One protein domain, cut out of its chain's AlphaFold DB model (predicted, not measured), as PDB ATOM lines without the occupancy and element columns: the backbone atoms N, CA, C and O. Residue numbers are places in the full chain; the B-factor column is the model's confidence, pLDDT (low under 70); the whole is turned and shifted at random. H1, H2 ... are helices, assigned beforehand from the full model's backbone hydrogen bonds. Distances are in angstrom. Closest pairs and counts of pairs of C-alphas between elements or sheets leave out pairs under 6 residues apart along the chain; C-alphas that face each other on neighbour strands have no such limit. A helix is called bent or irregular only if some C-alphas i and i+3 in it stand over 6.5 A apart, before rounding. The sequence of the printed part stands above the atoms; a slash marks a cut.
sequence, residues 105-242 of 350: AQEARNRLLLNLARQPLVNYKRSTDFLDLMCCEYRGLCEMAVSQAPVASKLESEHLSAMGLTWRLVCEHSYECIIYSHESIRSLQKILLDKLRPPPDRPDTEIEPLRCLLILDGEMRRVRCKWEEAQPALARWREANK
ATOM      1  N   ALA A 105      -4.674 153.720  71.809       94.75
ATOM      2  CA  ALA A 105      -4.587 152.946  70.571       94.75
ATOM      3  C   ALA A 105      -4.336 153.831  69.332       94.75
ATOM      4  O   ALA A 105      -3.558 153.464  68.452       94.75
ATOM      5  N   GLN A 106      -4.931 155.024  69.259       93.12
ATOM      6  CA  GLN A 106      -4.660 155.988  68.186       93.12
ATOM      7  C   GLN A 106      -3.210 156.485  68.219       93.12
ATOM      8  O   GLN A 106      -2.553 156.551  67.178       93.12
ATOM      9  N   GLU A 107      -2.679 156.798  69.402       92.19
ATOM     10  CA  GLU A 107      -1.277 157.190  69.562       92.19
ATOM     11  C   GLU A 107      -0.325 156.059  69.128       92.19
ATOM     12  O   GLU A 107       0.654 156.320  68.425       92.19
ATOM     13  N   ALA A 108      -0.635 154.809  69.485       94.00
ATOM     14  CA  ALA A 108       0.095 153.616  69.046       94.00
ATOM     15  C   ALA A 108       0.053 153.424  67.526       94.00
ATOM     16  O   ALA A 108       1.092 153.247  66.887       94.00
ATOM     17  N   ARG A 109      -1.131 153.557  66.916       95.88
ATOM     18  CA  ARG A 109      -1.281 153.522  65.457       95.88
ATOM     19  C   ARG A 109      -0.398 154.559  64.782       95.88
ATOM     20  O   ARG A 109       0.312 154.238  63.836       95.88
ATOM     21  N   ASN A 110      -0.412 155.794  65.275       93.56
ATOM     22  CA  ASN A 110       0.380 156.872  64.694       93.56
ATOM     23  C   ASN A 110       1.881 156.567  64.783       93.56
ATOM     24  O   ASN A 110       2.611 156.838  63.833       93.56
ATOM     25  N   ARG A 111       2.352 155.945  65.875       95.00
ATOM     26  CA  ARG A 111       3.741 155.464  65.980       95.00
ATOM     27  C   ARG A 111       4.061 154.398  64.931       95.00
ATOM     28  O   ARG A 111       5.108 154.499  64.294       95.00
ATOM     29  N   LEU A 112       3.166 153.432  64.713       95.69
ATOM     30  CA  LEU A 112       3.322 152.392  63.687       95.69
ATOM     31  C   LEU A 112       3.352 152.981  62.269       95.69
ATOM     32  O   LEU A 112       4.259 152.679  61.498       95.69
ATOM     33  N   LEU A 113       2.419 153.873  61.937       94.00
ATOM     34  CA  LEU A 113       2.362 154.517  60.621       94.00
ATOM     35  C   LEU A 113       3.584 155.408  60.366       94.00
ATOM     36  O   LEU A 113       4.175 155.351  59.291       94.00
ATOM     37  N   LEU A 114       4.035 156.168  61.369       93.56
ATOM     38  CA  LEU A 114       5.282 156.933  61.276       93.56
ATOM     39  C   LEU A 114       6.507 156.024  61.118       93.56
ATOM     40  O   LEU A 114       7.465 156.401  60.445       93.56
ATOM     41  N   ASN A 115       6.502 154.840  61.735       93.25
ATOM     42  CA  ASN A 115       7.560 153.851  61.561       93.25
ATOM     43  C   ASN A 115       7.619 153.365  60.102       93.25
ATOM     44  O   ASN A 115       8.709 153.305  59.535       93.25
ATOM     45  N   LEU A 116       6.465 153.099  59.484       92.19
ATOM     46  CA  LEU A 116       6.352 152.688  58.079       92.19
ATOM     47  C   LEU A 116       6.748 153.797  57.105       92.19
ATOM     48  O   LEU A 116       7.538 153.550  56.197       92.19
ATOM     49  N   ALA A 117       6.264 155.021  57.329       91.25
ATOM     50  CA  ALA A 117       6.575 156.174  56.485       91.25
ATOM     51  C   ALA A 117       8.081 156.478  56.442       91.25
ATOM     52  O   ALA A 117       8.601 156.944  55.435       91.25
ATOM     53  N   ARG A 118       8.803 156.196  57.533       92.69
ATOM     54  CA  ARG A 118      10.259 156.384  57.592       92.69
ATOM     55  C   ARG A 118      11.030 155.321  56.827       92.69
ATOM     56  O   ARG A 118      12.096 155.628  56.301       92.69
ATOM     57  N   GLN A 119      10.567 154.072  56.852       89.56
ATOM     58  CA  GLN A 119      11.295 152.944  56.276       89.56
ATOM     59  C   GLN A 119      10.340 151.823  55.836       89.56
ATOM     60  O   GLN A 119       9.719 151.199  56.709       89.56
ATOM     61  N   PRO A 120      10.293 151.491  54.531       90.25
ATOM     62  CA  PRO A 120       9.457 150.413  54.010       90.25
ATOM     63  C   PRO A 120       9.932 149.021  54.458       90.25
ATOM     64  O   PRO A 120      11.092 148.819  54.826       90.25
ATOM     65  N   LEU A 121       9.034 148.033  54.390       92.81
ATOM     66  CA  LEU A 121       9.280 146.636  54.782       92.81
ATOM     67  C   LEU A 121      10.052 145.859  53.699       92.81
ATOM     68  O   LEU A 121       9.524 144.987  53.010       92.81
ATOM     69  N   VAL A 122      11.324 146.209  53.511       90.00
ATOM     70  CA  VAL A 122      12.134 145.702  52.388       90.00
ATOM     71  C   VAL A 122      12.719 144.307  52.622       90.00
ATOM     72  O   VAL A 122      12.835 143.523  51.675       90.00
ATOM     73  N   ASN A 123      13.061 143.969  53.867       88.69
ATOM     74  CA  ASN A 123      13.787 142.749  54.223       88.69
ATOM     75  C   ASN A 123      13.244 142.097  55.508       88.69
ATOM     76  O   ASN A 123      12.497 142.719  56.260       88.69
ATOM     77  N   TYR A 124      13.652 140.846  55.751       89.56
ATOM     78  CA  TYR A 124      13.220 140.030  56.893       89.56
ATOM     79  C   TYR A 124      13.430 140.730  58.242       89.56
ATOM     80  O   TYR A 124      12.514 140.795  59.063       89.56
ATOM     81  N   LYS A 125      14.615 141.319  58.455       90.44
ATOM     82  CA  LYS A 125      14.947 142.016  59.702       90.44
ATOM     83  C   LYS A 125      14.001 143.189  59.951       90.44
ATOM     84  O   LYS A 125      13.437 143.299  61.032       90.44
ATOM     85  N   ARG A 126      13.762 144.012  58.930       93.50
ATOM     86  CA  ARG A 126      12.863 145.163  59.013       93.50
ATOM     87  C   ARG A 126      11.412 144.752  59.267       93.50
ATOM     88  O   ARG A 126      10.735 145.408  60.054       93.50
ATOM     89  N   SER A 127      10.952 143.676  58.631       93.56
ATOM     90  CA  SER A 127       9.626 143.097  58.874       93.56
ATOM     91  C   SER A 127       9.489 142.546  60.293       93.56
ATOM     92  O   SER A 127       8.456 142.756  60.921       93.56
ATOM     93  N   THR A 128      10.538 141.907  60.813       92.44
ATOM     94  CA  THR A 128      10.579 141.403  62.193       92.44
ATOM     95  C   THR A 128      10.533 142.558  63.188       92.44
ATOM     96  O   THR A 128       9.676 142.564  64.061       92.44
ATOM     97  N   ASP A 129      11.353 143.595  62.999       93.69
ATOM     98  CA  ASP A 129      11.367 144.770  63.881       93.69
ATOM     99  C   ASP A 129      10.014 145.510  63.880       93.69
ATOM    100  O   ASP A 129       9.582 146.051  64.899       93.69
ATOM    101  N   PHE A 130       9.331 145.553  62.731       96.00
ATOM    102  CA  PHE A 130       7.994 146.136  62.639       96.00
ATOM    103  C   PHE A 130       6.935 145.272  63.338       96.00
ATOM    104  O   PHE A 130       6.087 145.809  64.052       96.00
ATOM    105  N   LEU A 131       6.998 143.947  63.176       95.50
ATOM    106  CA  LEU A 131       6.124 143.019  63.891       95.50
ATOM    107  C   LEU A 131       6.338 143.105  65.405       95.50
ATOM    108  O   LEU A 131       5.363 143.156  66.154       95.50
ATOM    109  N   ASP A 132       7.588 143.179  65.855       95.00
ATOM    110  CA  ASP A 132       7.920 143.360  67.266       95.00
ATOM    111  C   ASP A 132       7.284 144.638  67.807       95.00
ATOM    112  O   ASP A 132       6.688 144.617  68.883       95.00
ATOM    113  N   LEU A 133       7.321 145.734  67.039       96.44
ATOM    114  CA  LEU A 133       6.653 146.976  67.416       96.44
ATOM    115  C   LEU A 133       5.129 146.802  67.519       96.44
ATOM    116  O   LEU A 133       4.551 147.235  68.511       96.44
ATOM    117  N   MET A 134       4.477 146.137  66.557       96.44
ATOM    118  CA  MET A 134       3.040 145.828  66.639       96.44
ATOM    119  C   MET A 134       2.703 145.031  67.908       96.44
ATOM    120  O   MET A 134       1.812 145.400  68.672       96.44
ATOM    121  N   CYS A 135       3.462 143.968  68.174       96.00
ATOM    122  CA  CYS A 135       3.302 143.136  69.363       96.00
ATOM    123  C   CYS A 135       3.558 143.918  70.663       96.00
ATOM    124  O   CYS A 135       2.848 143.717  71.649       96.00
ATOM    125  N   CYS A 136       4.540 144.824  70.677       96.12
ATOM    126  CA  CYS A 136       4.815 145.702  71.815       96.12
ATOM    127  C   CYS A 136       3.649 146.654  72.093       96.12
ATOM    128  O   CYS A 136       3.243 146.783  73.245       96.12
ATOM    129  N   GLU A 137       3.078 147.278  71.062       95.88
ATOM    130  CA  GLU A 137       1.927 148.177  71.219       95.88
ATOM    131  C   GLU A 137       0.689 147.424  71.740       95.88
ATOM    132  O   GLU A 137       0.001 147.910  72.641       95.88
ATOM    133  N   TYR A 138       0.437 146.205  71.249       96.56
ATOM    134  CA  TYR A 138      -0.637 145.349  71.768       96.56
ATOM    135  C   TYR A 138      -0.426 144.990  73.247       96.56
ATOM    136  O   TYR A 138      -1.341 145.118  74.068       96.56
ATOM    137  N   ARG A 139       0.795 144.581  73.613       94.88
ATOM    138  CA  ARG A 139       1.140 144.243  75.000       94.88
ATOM    139  C   ARG A 139       1.013 145.454  75.921       94.88
ATOM    140  O   ARG A 139       0.451 145.314  77.000       94.88
ATOM    141  N   GLY A 140       1.453 146.629  75.476       92.06
ATOM    142  CA  GLY A 140       1.337 147.872  76.238       92.06
ATOM    143  C   GLY A 140      -0.116 148.223  76.575       92.06
ATOM    144  O   GLY A 140      -0.411 148.611  77.703       92.06
ATOM    145  N   LEU A 141      -1.052 148.007  75.643       92.38
ATOM    146  CA  LEU A 141      -2.489 148.162  75.912       92.38
ATOM    147  C   LEU A 141      -3.017 147.122  76.911       92.38
ATOM    148  O   LEU A 141      -3.826 147.460  77.777       92.38
ATOM    149  N   CYS A 142      -2.538 145.878  76.842       92.94
ATOM    150  CA  CYS A 142      -2.892 144.844  77.815       92.94
ATOM    151  C   CYS A 142      -2.360 145.163  79.224       92.94
ATOM    152  O   CYS A 142      -3.078 145.003  80.208       92.94
ATOM    153  N   GLU A 143      -1.114 145.622  79.332       90.69
ATOM    154  CA  GLU A 143      -0.482 146.022  80.596       90.69
ATOM    155  C   GLU A 143      -1.174 147.244  81.205       90.69
ATOM    156  O   GLU A 143      -1.431 147.281  82.411       90.69
ATOM    157  N   MET A 144      -1.565 148.208  80.369       89.94
ATOM    158  CA  MET A 144      -2.395 149.336  80.781       89.94
ATOM    159  C   MET A 144      -3.719 148.851  81.394       89.94
ATOM    160  O   MET A 144      -4.072 149.304  82.484       89.94
ATOM    161  N   ALA A 145      -4.413 147.900  80.761       92.06
ATOM    162  CA  ALA A 145      -5.656 147.343  81.299       92.06
ATOM    163  C   ALA A 145      -5.455 146.702  82.684       92.06
ATOM    164  O   ALA A 145      -6.263 146.916  83.588       92.06
ATOM    165  N   VAL A 146      -4.347 145.974  82.879       90.38
ATOM    166  CA  VAL A 146      -3.978 145.387  84.180       90.38
ATOM    167  C   VAL A 146      -3.721 146.476  85.226       90.38
ATOM    168  O   VAL A 146      -4.220 146.377  86.343       90.38
ATOM    169  N   SER A 147      -3.007 147.549  84.872       87.44
ATOM    170  CA  SER A 147      -2.740 148.664  85.798       87.44
ATOM    171  C   SER A 147      -4.008 149.404  86.253       87.44
ATOM    172  O   SER A 147      -4.030 150.020  87.316       87.44
ATOM    173  N   GLN A 148      -5.082 149.319  85.465       89.62
ATOM    174  CA  GLN A 148      -6.373 149.964  85.717       89.62
ATOM    175  C   GLN A 148      -7.360 149.061  86.481       89.62
ATOM    176  O   GLN A 148      -8.445 149.515  86.860       89.62
ATOM    177  N   ALA A 149      -6.987 147.805  86.758       87.44
ATOM    178  CA  ALA A 149      -7.820 146.811  87.433       87.44
ATOM    179  C   ALA A 149      -8.433 147.263  88.778       87.44
ATOM    180  O   ALA A 149      -9.591 146.914  89.020       87.44
ATOM    181  N   PRO A 150      -7.765 148.061  89.643       86.19
ATOM    182  CA  PRO A 150      -8.362 148.461  90.922       86.19
ATOM    183  C   PRO A 150      -9.660 149.269  90.779       86.19
ATOM    184  O   PRO A 150     -10.534 149.178  91.634       86.19
ATOM    185  N   VAL A 151      -9.810 150.030  89.690       88.25
ATOM    186  CA  VAL A 151     -11.046 150.772  89.384       88.25
ATOM    187  C   VAL A 151     -11.946 149.955  88.457       88.25
ATOM    188  O   VAL A 151     -13.154 149.867  88.674       88.25
ATOM    189  N   ALA A 152     -11.363 149.329  87.431       90.94
ATOM    190  CA  ALA A 152     -12.116 148.622  86.401       90.94
ATOM    191  C   ALA A 152     -12.825 147.357  86.918       90.94
ATOM    192  O   ALA A 152     -13.917 147.047  86.450       90.94
ATOM    193  N   SER A 153     -12.262 146.662  87.912       90.81
ATOM    194  CA  SER A 153     -12.830 145.420  88.467       90.81
ATOM    195  C   SER A 153     -14.233 145.597  89.058       90.81
ATOM    196  O   SER A 153     -15.058 144.683  88.988       90.81
ATOM    197  N   LYS A 154     -14.553 146.783  89.595       88.50
ATOM    198  CA  LYS A 154     -15.907 147.095  90.071       88.50
ATOM    199  C   LYS A 154     -16.902 147.150  88.910       88.50
ATOM    200  O   LYS A 154     -17.926 146.482  88.954       88.50
ATOM    201  N   LEU A 155     -16.557 147.874  87.843       91.94
ATOM    202  CA  LEU A 155     -17.369 147.953  86.625       91.94
ATOM    203  C   LEU A 155     -17.525 146.568  85.972       91.94
ATOM    204  O   LEU A 155     -18.598 146.216  85.484       91.94
ATOM    205  N   GLU A 156     -16.457 145.768  85.975       94.56
ATOM    206  CA  GLU A 156     -16.474 144.408  85.438       94.56
ATOM    207  C   GLU A 156     -17.416 143.483  86.208       94.56
ATOM    208  O   GLU A 156     -18.264 142.820  85.606       94.56
ATOM    209  N   SER A 157     -17.273 143.441  87.532       92.69
ATOM    210  CA  SER A 157     -18.059 142.550  88.390       92.69
ATOM    211  C   SER A 157     -19.537 142.932  88.432       92.69
ATOM    212  O   SER A 157     -20.380 142.044  88.374       92.69
ATOM    213  N   GLU A 158     -19.865 144.226  88.463       90.88
ATOM    214  CA  GLU A 158     -21.260 144.681  88.550       90.88
ATOM    215  C   GLU A 158     -21.982 144.712  87.198       90.88
ATOM    216  O   GLU A 158     -23.208 144.584  87.158       90.88
ATOM    217  N   HIS A 159     -21.256 144.885  86.087       92.50
ATOM    218  CA  HIS A 159     -21.885 145.152  84.791       92.50
ATOM    219  C   HIS A 159     -21.303 144.342  83.631       92.50
ATOM    220  O   HIS A 159     -22.048 143.634  82.955       92.50
ATOM    221  N   LEU A 160     -19.994 144.433  83.365       94.62
ATOM    222  CA  LEU A 160     -19.433 143.893  82.114       94.62
ATOM    223  C   LEU A 160     -19.496 142.362  82.036       94.62
ATOM    224  O   LEU A 160     -19.773 141.813  80.969       94.62
ATOM    225  N   SER A 161     -19.300 141.675  83.162       95.06
ATOM    226  CA  SER A 161     -19.271 140.209  83.223       95.06
ATOM    227  C   SER A 161     -20.578 139.562  82.749       95.06
ATOM    228  O   SER A 161     -20.538 138.562  82.032       95.06
ATOM    229  N   ALA A 162     -21.731 140.175  83.045       94.38
ATOM    230  CA  ALA A 162     -23.045 139.713  82.590       94.38
ATOM    231  C   ALA A 162     -23.209 139.759  81.059       94.38
ATOM    232  O   ALA A 162     -24.063 139.073  80.500       94.38
ATOM    233  N   MET A 163     -22.384 140.557  80.376       95.94
ATOM    234  CA  MET A 163     -22.368 140.713  78.919       95.94
ATOM    235  C   MET A 163     -21.211 139.944  78.264       95.94
ATOM    236  O   MET A 163     -20.961 140.121  77.076       95.94
ATOM    237  N   GLY A 164     -20.477 139.121  79.025       94.06
ATOM    238  CA  GLY A 164     -19.291 138.412  78.534       94.06
ATOM    239  C   GLY A 164     -18.076 139.319  78.303       94.06
ATOM    240  O   GLY A 164     -17.130 138.924  77.621       94.06
ATOM    241  N   LEU A 165     -18.087 140.533  78.860       96.38
ATOM    242  CA  LEU A 165     -17.037 141.530  78.682       96.38
ATOM    243  C   LEU A 165     -16.100 141.590  79.891       96.38
ATOM    244  O   LEU A 165     -16.496 141.427  81.042       96.38
ATOM    245  N   THR A 166     -14.840 141.903  79.602       96.25
ATOM    246  CA  THR A 166     -13.838 142.342  80.581       96.25
ATOM    247  C   THR A 166     -13.250 143.661  80.092       96.25
ATOM    248  O   THR A 166     -13.204 143.915  78.887       96.25
ATOM    249  N   TRP A 167     -12.766 144.496  81.001       95.56
ATOM    250  CA  TRP A 167     -12.011 145.703  80.696       95.56
ATOM    251  C   TRP A 167     -10.802 145.403  79.812       95.56
ATOM    252  O   TRP A 167     -10.548 146.108  78.838       95.56
ATOM    253  N   ARG A 168     -10.109 144.289  80.073       95.81
ATOM    254  CA  ARG A 168      -9.031 143.827  79.195       95.81
ATOM    255  C   ARG A 168      -9.515 143.604  77.761       95.81
ATOM    256  O   ARG A 168      -8.873 144.097  76.842       95.81
ATOM    257  N   LEU A 169     -10.645 142.921  77.563       96.62
ATOM    258  CA  LEU A 169     -11.214 142.705  76.228       96.62
ATOM    259  C   LEU A 169     -11.592 144.030  75.541       96.62
ATOM    260  O   LEU A 169     -11.405 144.151  74.335       96.62
ATOM    261  N   VAL A 170     -12.060 145.037  76.287       95.94
ATOM    262  CA  VAL A 170     -12.337 146.389  75.758       95.94
ATOM    263  C   VAL A 170     -11.049 147.062  75.249       95.94
ATOM    264  O   VAL A 170     -11.028 147.643  74.158       95.94
ATOM    265  N   CYS A 171      -9.946 146.960  75.999       96.44
ATOM    266  CA  CYS A 171      -8.639 147.459  75.558       96.44
ATOM    267  C   CYS A 171      -8.091 146.674  74.355       96.44
ATOM    268  O   CYS A 171      -7.591 147.279  73.408       96.44
ATOM    269  N   GLU A 172      -8.216 145.345  74.365       97.12
ATOM    270  CA  GLU A 172      -7.831 144.482  73.243       97.12
ATOM    271  C   GLU A 172      -8.630 144.835  71.980       97.12
ATOM    272  O   GLU A 172      -8.048 144.969  70.903       97.12
ATOM    273  N   HIS A 173      -9.941 145.068  72.106       97.25
ATOM    274  CA  HIS A 173     -10.787 145.497  70.993       97.25
ATOM    275  C   HIS A 173     -10.362 146.862  70.451       97.25
ATOM    276  O   HIS A 173     -10.327 147.047  69.240       97.25
ATOM    277  N   SER A 174      -9.953 147.795  71.317       96.31
ATOM    278  CA  SER A 174      -9.425 149.090  70.868       96.31
ATOM    279  C   SER A 174      -8.186 148.924  69.980       96.31
ATOM    280  O   SER A 174      -8.053 149.638  68.989       96.31
ATOM    281  N   TYR A 175      -7.296 147.970  70.282       98.06
ATOM    282  CA  TYR A 175      -6.178 147.640  69.388       98.06
ATOM    283  C   TYR A 175      -6.679 147.038  68.068       98.06
ATOM    284  O   TYR A 175      -6.270 147.463  66.986       98.06
ATOM    285  N   GLU A 176      -7.578 146.061  68.157       97.38
ATOM    286  CA  GLU A 176      -8.128 145.335  67.013       97.38
ATOM    287  C   GLU A 176      -8.793 146.279  65.999       97.38
ATOM    288  O   GLU A 176      -8.437 146.259  64.819       97.38
ATOM    289  N   CYS A 177      -9.695 147.154  66.445       96.19
ATOM    290  CA  CYS A 177     -10.495 147.982  65.550       96.19
ATOM    291  C   CYS A 177      -9.758 149.241  65.066       96.19
ATOM    292  O   CYS A 177      -9.939 149.654  63.921       96.19
ATOM    293  N   ILE A 178      -8.889 149.838  65.895       95.75
ATOM    294  CA  ILE A 178      -8.187 151.085  65.544       95.75
ATOM    295  C   ILE A 178      -6.879 150.811  64.808       95.75
ATOM    296  O   ILE A 178      -6.566 151.554  63.877       95.75
ATOM    297  N   ILE A 179      -6.112 149.798  65.228       96.00
ATOM    298  CA  ILE A 179      -4.758 149.525  64.726       96.00
ATOM    299  C   ILE A 179      -4.782 148.362  63.742       96.00
ATOM    300  O   ILE A 179      -4.446 148.551  62.576       96.00
ATOM    301  N   TYR A 180      -5.172 147.166  64.191       95.69
ATOM    302  CA  TYR A 180      -5.030 145.948  63.385       95.69
ATOM    303  C   TYR A 180      -5.942 145.959  62.152       95.69
ATOM    304  O   TYR A 180      -5.534 145.584  61.055       95.69
ATOM    305  N   SER A 181      -7.164 146.465  62.319       93.31
ATOM    306  CA  SER A 181      -8.145 146.640  61.251       93.31
ATOM    307  C   SER A 181      -7.904 147.865  60.374       93.31
ATOM    308  O   SER A 181      -8.622 148.019  59.388       93.31
ATOM    309  N   HIS A 182      -6.934 148.725  60.691       94.00
ATOM    310  CA  HIS A 182      -6.644 149.906  59.884       94.00
ATOM    311  C   HIS A 182      -6.172 149.511  58.482       94.00
ATOM    312  O   HIS A 182      -5.310 148.645  58.350       94.00
ATOM    313  N   GLU A 183      -6.670 150.184  57.444       90.06
ATOM    314  CA  GLU A 183      -6.417 149.828  56.039       90.06
ATOM    315  C   GLU A 183      -4.916 149.709  55.723       90.06
ATOM    316  O   GLU A 183      -4.461 148.694  55.196       90.06
ATOM    317  N   SER A 184      -4.113 150.687  56.158       88.69
ATOM    318  CA  SER A 184      -2.658 150.684  55.937       88.69
ATOM    319  C   SER A 184      -1.908 149.578  56.682       88.69
ATOM    320  O   SER A 184      -0.795 149.260  56.296       88.69
ATOM    321  N   ILE A 185      -2.457 149.029  57.770       91.19
ATOM    322  CA  ILE A 185      -1.834 147.920  58.515       91.19
ATOM    323  C   ILE A 185      -2.315 146.585  57.943       91.19
ATOM    324  O   ILE A 185      -1.520 145.669  57.738       91.19
ATOM    325  N   ARG A 186      -3.606 146.494  57.614       90.56
ATOM    326  CA  ARG A 186      -4.227 145.325  56.993       90.56
ATOM    327  C   ARG A 186      -3.576 144.980  55.655       90.56
ATOM    328  O   ARG A 186      -3.281 143.813  55.408       90.56
ATOM    329  N   SER A 187      -3.290 145.976  54.817       89.94
ATOM    330  CA  SER A 187      -2.622 145.764  53.525       89.94
ATOM    331  C   SER A 187      -1.218 145.158  53.669       89.94
ATOM    332  O   SER A 187      -0.777 144.399  52.801       89.94
ATOM    333  N   LEU A 188      -0.539 145.401  54.796       91.50
ATOM    334  CA  LEU A 188       0.799 144.874  55.076       91.50
ATOM    335  C   LEU A 188       0.802 143.414  55.518       91.50
ATOM    336  O   LEU A 188       1.861 142.795  55.477       91.50
ATOM    337  N   GLN A 189      -0.335 142.836  55.912       89.19
ATOM    338  CA  GLN A 189      -0.379 141.453  56.403       89.19
ATOM    339  C   GLN A 189       0.185 140.465  55.376       89.19
ATOM    340  O   GLN A 189       0.998 139.612  55.723       89.19
ATOM    341  N   LYS A 190      -0.175 140.624  54.094       90.06
ATOM    342  CA  LYS A 190       0.361 139.788  53.006       90.06
ATOM    343  C   LYS A 190       1.873 139.966  52.847       90.06
ATOM    344  O   LYS A 190       2.599 138.987  52.738       90.06
ATOM    345  N   ILE A 191       2.349 141.210  52.919       92.62
ATOM    346  CA  ILE A 191       3.778 141.535  52.819       92.62
ATOM    347  C   ILE A 191       4.552 140.914  53.985       92.62
ATOM    348  O   ILE A 191       5.612 140.332  53.778       92.62
ATOM    349  N   LEU A 192       4.029 141.010  55.208       93.12
ATOM    350  CA  LEU A 192       4.645 140.413  56.389       93.12
ATOM    351  C   LEU A 192       4.676 138.884  56.291       93.12
ATOM    352  O   LEU A 192       5.719 138.297  56.555       93.12
ATOM    353  N   LEU A 193       3.590 138.242  55.848       92.00
ATOM    354  CA  LEU A 193       3.554 136.791  55.631       92.00
ATOM    355  C   LEU A 193       4.613 136.329  54.624       92.00
ATOM    356  O   LEU A 193       5.283 135.327  54.863       92.00
ATOM    357  N   ASP A 194       4.790 137.066  53.528       90.94
ATOM    358  CA  ASP A 194       5.779 136.729  52.504       90.94
ATOM    359  C   ASP A 194       7.212 136.979  52.991       90.94
ATOM    360  O   ASP A 194       8.099 136.158  52.772       90.94
ATOM    361  N   LYS A 195       7.449 138.105  53.675       89.88
ATOM    362  CA  LYS A 195       8.786 138.507  54.136       89.88
ATOM    363  C   LYS A 195       9.274 137.736  55.355       89.88
ATOM    364  O   LYS A 195      10.483 137.679  55.538       89.88
ATOM    365  N   LEU A 196       8.373 137.211  56.185       90.19
ATOM    366  CA  LEU A 196       8.698 136.434  57.388       90.19
ATOM    367  C   LEU A 196       8.677 134.922  57.140       90.19
ATOM    368  O   LEU A 196       8.989 134.153  58.047       90.19
ATOM    369  N   ARG A 197       8.305 134.472  55.936       87.00
ATOM    370  CA  ARG A 197       8.365 133.055  55.582       87.00
ATOM    371  C   ARG A 197       9.828 132.578  55.611       87.00
ATOM    372  O   ARG A 197      10.657 133.193  54.937       87.00
ATOM    373  N   PRO A 198      10.149 131.484  56.329       75.69
ATOM    374  CA  PRO A 198      11.501 130.940  56.332       75.69
ATOM    375  C   PRO A 198      11.923 130.517  54.916       75.69
ATOM    376  O   PRO A 198      11.082 130.029  54.149       75.69
ATOM    377  N   PRO A 199      13.208 130.656  54.552       72.31
ATOM    378  CA  PRO A 199      13.707 130.137  53.289       72.31
ATOM    379  C   PRO A 199      13.575 128.604  53.239       72.31
ATOM    380  O   PRO A 199      13.802 127.937  54.252       72.31
ATOM    381  N   PRO A 200      13.280 128.021  52.062       70.44
ATOM    382  CA  PRO A 200      13.080 126.575  51.912       70.44
ATOM    383  C   PRO A 200      14.317 125.748  52.296       70.44
ATOM    384  O   PRO A 200      14.177 124.611  52.735       70.44
ATOM    385  N   ASP A 201      15.513 126.332  52.196       71.62
ATOM    386  CA  ASP A 201      16.782 125.656  52.483       71.62
ATOM    387  C   ASP A 201      17.122 125.592  53.985       71.62
ATOM    388  O   ASP A 201      18.067 124.904  54.375       71.62
ATOM    389  N   ARG A 202      16.392 126.328  54.842       64.44
ATOM    390  CA  ARG A 202      16.599 126.381  56.303       64.44
ATOM    391  C   ARG A 202      15.267 126.568  57.043       64.44
ATOM    392  O   ARG A 202      15.015 127.649  57.579       64.44
ATOM    393  N   PRO A 203      14.415 125.530  57.093       63.38
ATOM    394  CA  PRO A 203      13.075 125.642  57.662       63.38
ATOM    395  C   PRO A 203      13.076 125.944  59.168       63.38
ATOM    396  O   PRO A 203      12.191 126.654  59.630       63.38
ATOM    397  N   ASP A 204      14.075 125.477  59.926       61.84
ATOM    398  CA  ASP A 204      13.984 125.420  61.395       61.84
ATOM    399  C   ASP A 204      14.560 126.630  62.148       61.84
ATOM    400  O   ASP A 204      14.357 126.751  63.355       61.84
ATOM    401  N   THR A 205      15.297 127.537  61.497       59.47
ATOM    402  CA  THR A 205      16.079 128.548  62.242       59.47
ATOM    403  C   THR A 205      15.313 129.853  62.520       59.47
ATOM    404  O   THR A 205      15.728 130.621  63.384       59.47
ATOM    405  N   GLU A 206      14.188 130.120  61.843       63.41
ATOM    406  CA  GLU A 206      13.584 131.469  61.799       63.41
ATOM    407  C   GLU A 206      12.036 131.479  61.703       63.41
ATOM    408  O   GLU A 206      11.434 132.407  61.174       63.41
ATOM    409  N   ILE A 207      11.348 130.456  62.230       76.25
ATOM    410  CA  ILE A 207       9.865 130.383  62.206       76.25
ATOM    411  C   ILE A 207       9.218 131.364  63.204       76.25
ATOM    412  O   ILE A 207       8.040 131.703  63.077       76.25
ATOM    413  N   GLU A 208       9.970 131.833  64.201       83.88
ATOM    414  CA  GLU A 208       9.403 132.523  65.363       83.88
ATOM    415  C   GLU A 208       8.637 133.813  65.008       83.88
ATOM    416  O   GLU A 208       7.489 133.931  65.437       83.88
ATOM    417  N   PRO A 209       9.135 134.733  64.154       89.19
ATOM    418  CA  PRO A 209       8.361 135.922  63.786       89.19
ATOM    419  C   PRO A 209       7.086 135.597  63.002       89.19
ATOM    420  O   PRO A 209       6.034 136.181  63.259       89.19
ATOM    421  N   LEU A 210       7.132 134.626  62.083       90.00
ATOM    422  CA  LEU A 210       5.929 134.175  61.377       90.00
ATOM    423  C   LEU A 210       4.906 133.595  62.361       90.00
ATOM    424  O   LEU A 210       3.717 133.906  62.282       90.00
ATOM    425  N   ARG A 211       5.366 132.793  63.324       89.88
ATOM    426  CA  ARG A 211       4.522 132.256  64.392       89.88
ATOM    427  C   ARG A 211       3.902 133.376  65.227       89.88
ATOM    428  O   ARG A 211       2.699 133.330  65.473       89.88
ATOM    429  N   CYS A 212       4.673 134.391  65.615       91.56
ATOM    430  CA  CYS A 212       4.165 135.554  66.344       91.56
ATOM    431  C   CYS A 212       3.058 136.282  65.567       91.56
ATOM    432  O   CYS A 212       2.024 136.599  66.153       91.56
ATOM    433  N   LEU A 213       3.235 136.497  64.257       93.75
ATOM    434  CA  LEU A 213       2.217 137.126  63.408       93.75
ATOM    435  C   LEU A 213       0.919 136.309  63.370       93.75
ATOM    436  O   LEU A 213      -0.161 136.875  63.501       93.75
ATOM    437  N   LEU A 214       1.016 134.985  63.221       93.38
ATOM    438  CA  LEU A 214      -0.154 134.102  63.184       93.38
ATOM    439  C   LEU A 214      -0.889 134.046  64.527       93.38
ATOM    440  O   LEU A 214      -2.118 134.000  64.549       93.38
ATOM    441  N   ILE A 215      -0.155 134.066  65.645       94.12
ATOM    442  CA  ILE A 215      -0.774 134.137  66.973       94.12
ATOM    443  C   ILE A 215      -1.489 135.479  67.145       94.12
ATOM    444  O   ILE A 215      -2.639 135.494  67.578       94.12
ATOM    445  N   LEU A 216      -0.849 136.588  66.760       95.31
ATOM    446  CA  LEU A 216      -1.481 137.905  66.799       95.31
ATOM    447  C   LEU A 216      -2.762 137.927  65.950       95.31
ATOM    448  O   LEU A 216      -3.785 138.401  66.432       95.31
ATOM    449  N   ASP A 217      -2.749 137.364  64.737       95.56
ATOM    450  CA  ASP A 217      -3.946 137.273  63.889       95.56
ATOM    451  C   ASP A 217      -5.078 136.473  64.546       95.56
ATOM    452  O   ASP A 217      -6.231 136.914  64.572       95.56
ATOM    453  N   GLY A 218      -4.744 135.317  65.128       96.00
ATOM    454  CA  GLY A 218      -5.695 134.490  65.866       96.00
ATOM    455  C   GLY A 218      -6.323 135.234  67.045       96.00
ATOM    456  O   GLY A 218      -7.542 135.198  67.219       96.00
ATOM    457  N   GLU A 219      -5.516 135.968  67.810       96.44
ATOM    458  CA  GLU A 219      -6.001 136.786  68.923       96.44
ATOM    459  C   GLU A 219      -6.893 137.935  68.454       96.44
ATOM    460  O   GLU A 219      -7.955 138.153  69.032       96.44
ATOM    461  N   MET A 220      -6.532 138.633  67.376       97.06
ATOM    462  CA  MET A 220      -7.352 139.719  66.828       97.06
ATOM    463  C   MET A 220      -8.707 139.215  66.335       97.06
ATOM    464  O   MET A 220      -9.738 139.838  66.594       97.06
ATOM    465  N   ARG A 221      -8.737 138.031  65.715       96.62
ATOM    466  CA  ARG A 221      -9.987 137.365  65.338       96.62
ATOM    467  C   ARG A 221     -10.822 136.992  66.561       96.62
ATOM    468  O   ARG A 221     -12.011 137.293  66.596       96.62
ATOM    469  N   ARG A 222     -10.205 136.392  67.587       97.75
ATOM    470  CA  ARG A 222     -10.874 136.043  68.852       97.75
ATOM    471  C   ARG A 222     -11.484 137.275  69.521       97.75
ATOM    472  O   ARG A 222     -12.612 137.209  70.005       97.75
ATOM    473  N   VAL A 223     -10.731 138.370  69.591       97.81
ATOM    474  CA  VAL A 223     -11.167 139.641  70.182       97.81
ATOM    475  C   VAL A 223     -12.361 140.198  69.420       97.81
ATOM    476  O   VAL A 223     -13.363 140.528  70.050       97.81
ATOM    477  N   ARG A 224     -12.288 140.239  68.083       97.12
ATOM    478  CA  ARG A 224     -13.393 140.690  67.233       97.12
ATOM    479  C   ARG A 224     -14.661 139.868  67.461       97.12
ATOM    480  O   ARG A 224     -15.690 140.456  67.766       97.12
ATOM    481  N   CYS A 225     -14.576 138.537  67.400       97.31
ATOM    482  CA  CYS A 225     -15.741 137.669  67.601       97.31
ATOM    483  C   CYS A 225     -16.384 137.884  68.978       97.31
ATOM    484  O   CYS A 225     -17.585 138.118  69.063       97.31
ATOM    485  N   LYS A 226     -15.586 137.895  70.056       97.25
ATOM    486  CA  LYS A 226     -16.115 138.142  71.408       97.25
ATOM    487  C   LYS A 226     -16.753 139.526  71.545       97.25
ATOM    488  O   LYS A 226     -17.730 139.680  72.271       97.25
ATOM    489  N   TRP A 227     -16.190 140.538  70.886       96.94
ATOM    490  CA  TRP A 227     -16.759 141.882  70.897       96.94
ATOM    491  C   TRP A 227     -18.103 141.937  70.162       96.94
ATOM    492  O   TRP A 227     -19.068 142.472  70.704       96.94
ATOM    493  N   GLU A 228     -18.184 141.350  68.966       95.75
ATOM    494  CA  GLU A 228     -19.413 141.265  68.164       95.75
ATOM    495  C   GLU A 228     -20.529 140.514  68.910       95.75
ATOM    496  O   GLU A 228     -21.672 140.970  68.930       95.75
ATOM    497  N   GLU A 229     -20.197 139.417  69.595       96.44
ATOM    498  CA  GLU A 229     -21.135 138.659  70.438       96.44
ATOM    499  C   GLU A 229     -21.692 139.500  71.599       96.44
ATOM    500  O   GLU A 229     -22.885 139.436  71.911       96.44
ATOM    501  N   ALA A 230     -20.848 140.314  72.237       95.50
ATOM    502  CA  ALA A 230     -21.233 141.138  73.379       95.50
ATOM    503  C   ALA A 230     -21.972 142.433  72.989       95.50
ATOM    504  O   ALA A 230     -22.705 143.003  73.805       95.50
ATOM    505  N   GLN A 231     -21.803 142.912  71.753       93.56
ATOM    506  CA  GLN A 231     -22.269 144.227  71.308       93.56
ATOM    507  C   GLN A 231     -23.783 144.463  71.511       93.56
ATOM    508  O   GLN A 231     -24.141 145.525  72.033       93.56
ATOM    509  N   PRO A 232     -24.694 143.514  71.205       95.06
ATOM    510  CA  PRO A 232     -26.129 143.718  71.422       95.06
ATOM    511  C   PRO A 232     -26.511 143.800  72.906       95.06
ATOM    512  O   PRO A 232     -27.448 144.511  73.279       95.06
ATOM    513  N   ALA A 233     -25.819 143.058  73.776       95.94
ATOM    514  CA  ALA A 233     -26.031 143.132  75.219       95.94
ATOM    515  C   ALA A 233     -25.515 144.467  75.775       95.94
ATOM    516  O   ALA A 233     -26.239 145.140  76.509       95.94
ATOM    517  N   LEU A 234     -24.330 144.898  75.329       94.69
ATOM    518  CA  LEU A 234     -23.734 146.181  75.692       94.69
ATOM    519  C   LEU A 234     -24.600 147.373  75.274       94.69
ATOM    520  O   LEU A 234     -24.790 148.292  76.067       94.69
ATOM    521  N   ALA A 235     -25.164 147.355  74.064       92.88
ATOM    522  CA  ALA A 235     -26.054 148.413  73.587       92.88
ATOM    523  C   ALA A 235     -27.328 148.524  74.443       92.88
ATOM    524  O   ALA A 235     -27.674 149.613  74.898       92.88
ATOM    525  N   ARG A 236     -27.987 147.393  74.736       95.62
ATOM    526  CA  ARG A 236     -29.176 147.364  75.608       95.62
ATOM    527  C   ARG A 236     -28.863 147.839  77.023       95.62
ATOM    528  O   ARG A 236     -29.641 148.594  77.597       95.62
ATOM    529  N   TRP A 237     -27.725 147.422  77.573       95.50
ATOM    530  CA  TRP A 237     -27.284 147.857  78.894       95.50
ATOM    531  C   TRP A 237     -26.998 149.363  78.937       95.50
ATOM    532  O   TRP A 237     -27.415 150.023  79.887       95.50
ATOM    533  N   ARG A 238     -26.348 149.922  77.905       93.44
ATOM    534  CA  ARG A 238     -26.088 151.368  77.793       93.44
ATOM    535  C   ARG A 238     -27.376 152.179  77.764       93.44
ATOM    536  O   ARG A 238     -27.444 153.202  78.436       93.44
ATOM    537  N   GLU A 239     -28.385 151.712  77.033       90.56
ATOM    538  CA  GLU A 239     -29.681 152.391  76.974       90.56
ATOM    539  C   GLU A 239     -30.434 152.291  78.307       90.56
ATOM    540  O   GLU A 239     -30.935 153.290  78.813       90.56
ATOM    541  N   ALA A 240     -30.439 151.112  78.938       90.81
ATOM    542  CA  ALA A 240     -31.082 150.910  80.238       90.81
ATOM    543  C   ALA A 240     -30.434 151.721  81.375       90.81
ATOM    544  O   ALA A 240     -31.109 152.078  82.336       90.81
ATOM    545  N   ASN A 241     -29.134 152.013  81.270       87.12
ATOM    546  CA  ASN A 241     -28.354 152.749  82.272       87.12
ATOM    547  C   ASN A 241     -27.979 154.161  81.797       87.12
ATOM    548  O   ASN A 241     -26.991 154.746  82.254       87.12
ATOM    549  N   LYS A 242     -28.745 154.710  80.852       81.88
ATOM    550  CA  LYS A 242     -28.550 156.071  80.362       81.88
ATOM    551  C   LYS A 242     -28.758 157.065  81.517       81.88
ATOM    552  O   LYS A 242     -29.737 156.935  82.253       81.88
TER     553      LYS A 242
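Overview. This is residues 105 to 242 of the 350 residues of an uncharacterized protein of Macrostomum lignano (UniProt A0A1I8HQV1). Two long helices, H2 and H7a, make a V: they meet near their first residues and spread apart, with H4 between them and touching both. H1 folds back along H2 and packs on H2 and H4, H3 and H7b lie toward the open end of the V, and H6 and a long link lie toward its closed end. The 138 printed residues hold seven named helices, H1 to H7 in order along the chain, and no named strand; the class is all helix. The whole is elongated, spanning 59 by 30 by 26 A, and only just loose, close to compact, with a radius of gyration of the C-alphas of 17.6 A.

Along the chain. H1, residues 105 to 118, begins with C-alpha 105 at (-4.587, 152.946, 70.571) and is 20.0 A long. H2, residues 124 to 147, is 34.1 A long. H3, residues 149 to 163, 17.9 A, is irregular: C-alphas 158 and 161 are 7.2 A apart. H4, residues 167 to 180, is 18.7 A long. H5 is residues 183 to 186, and H6 is residues 188 to 195. H7, residues 208 to 240, was assigned as one helix by its hydrogen bonds but is bent, with C-alphas 229 and 232 7.2 A apart. Its arms, at a steep tilt of 48 degrees, are H7a, residues 208 to 229, 31.6 A, and H7b, residues 232 to 240, 12.4 A, ending with C-alpha 240 at (-31.082, 150.910, 80.238).

Arrangement. H1, H2 and H4 form an up and down bundle, each running against the one before it. H1 and H2 are a helical hairpin at a shallow tilt of 15 degrees; their closest C-alphas, of Ala 108 and Glu 137, are 6.1 A apart. H2 touches H4, opposite ways at 29 degrees, a shallow tilt, with the C-alphas of Ala 145 and Arg 168 closest at 5.3 A. With residues 220 to 227 alone, H7a touches H4 at a steep tilt of 65 degrees; the closest C-alphas, of Glu 176 and Met 220, are 5.7 A apart. H7a touches H2, the same way at a steep tilt of 41 degrees, closest at the C-alphas of Thr 128 and Pro 209, 6.1 A. H3 is about perpendicular to H4, at 85 degrees, and touches it, with the C-alphas of Ala 152 and Trp 167 closest at 6.4 A. H7b is close to H3 but not clearly touching: the C-alphas of Met 163 and Ala 233 are closest, 5.7 A apart. H6 only just touches H2, with 3 pairs of C-alphas within 8 A, the closest those of Tyr 124 and Lys 195 at 5.4 A. H5 is close to H1 but not clearly touching, closest at the C-alphas of Leu 113 and Ser 184, 7.9 A. Every O i to N i+4 pair is within hydrogen-bond range in H1, H2, H4, H6, H7a and H7b, against 6 of 11 in H3; H5 is too short for such a pair.

Size, cuts and confidence. The C-alphas farthest apart, of Asp 201 and Lys 242, are 61.3 A apart. The printed part has no cut. The link from H6 to H7, residues 196 to 207, is long, and its residues 200 to 205 stand free; the other links are tight. The mean pLDDT of the printed part is 91.4, and residues 202 to 206 are under 70.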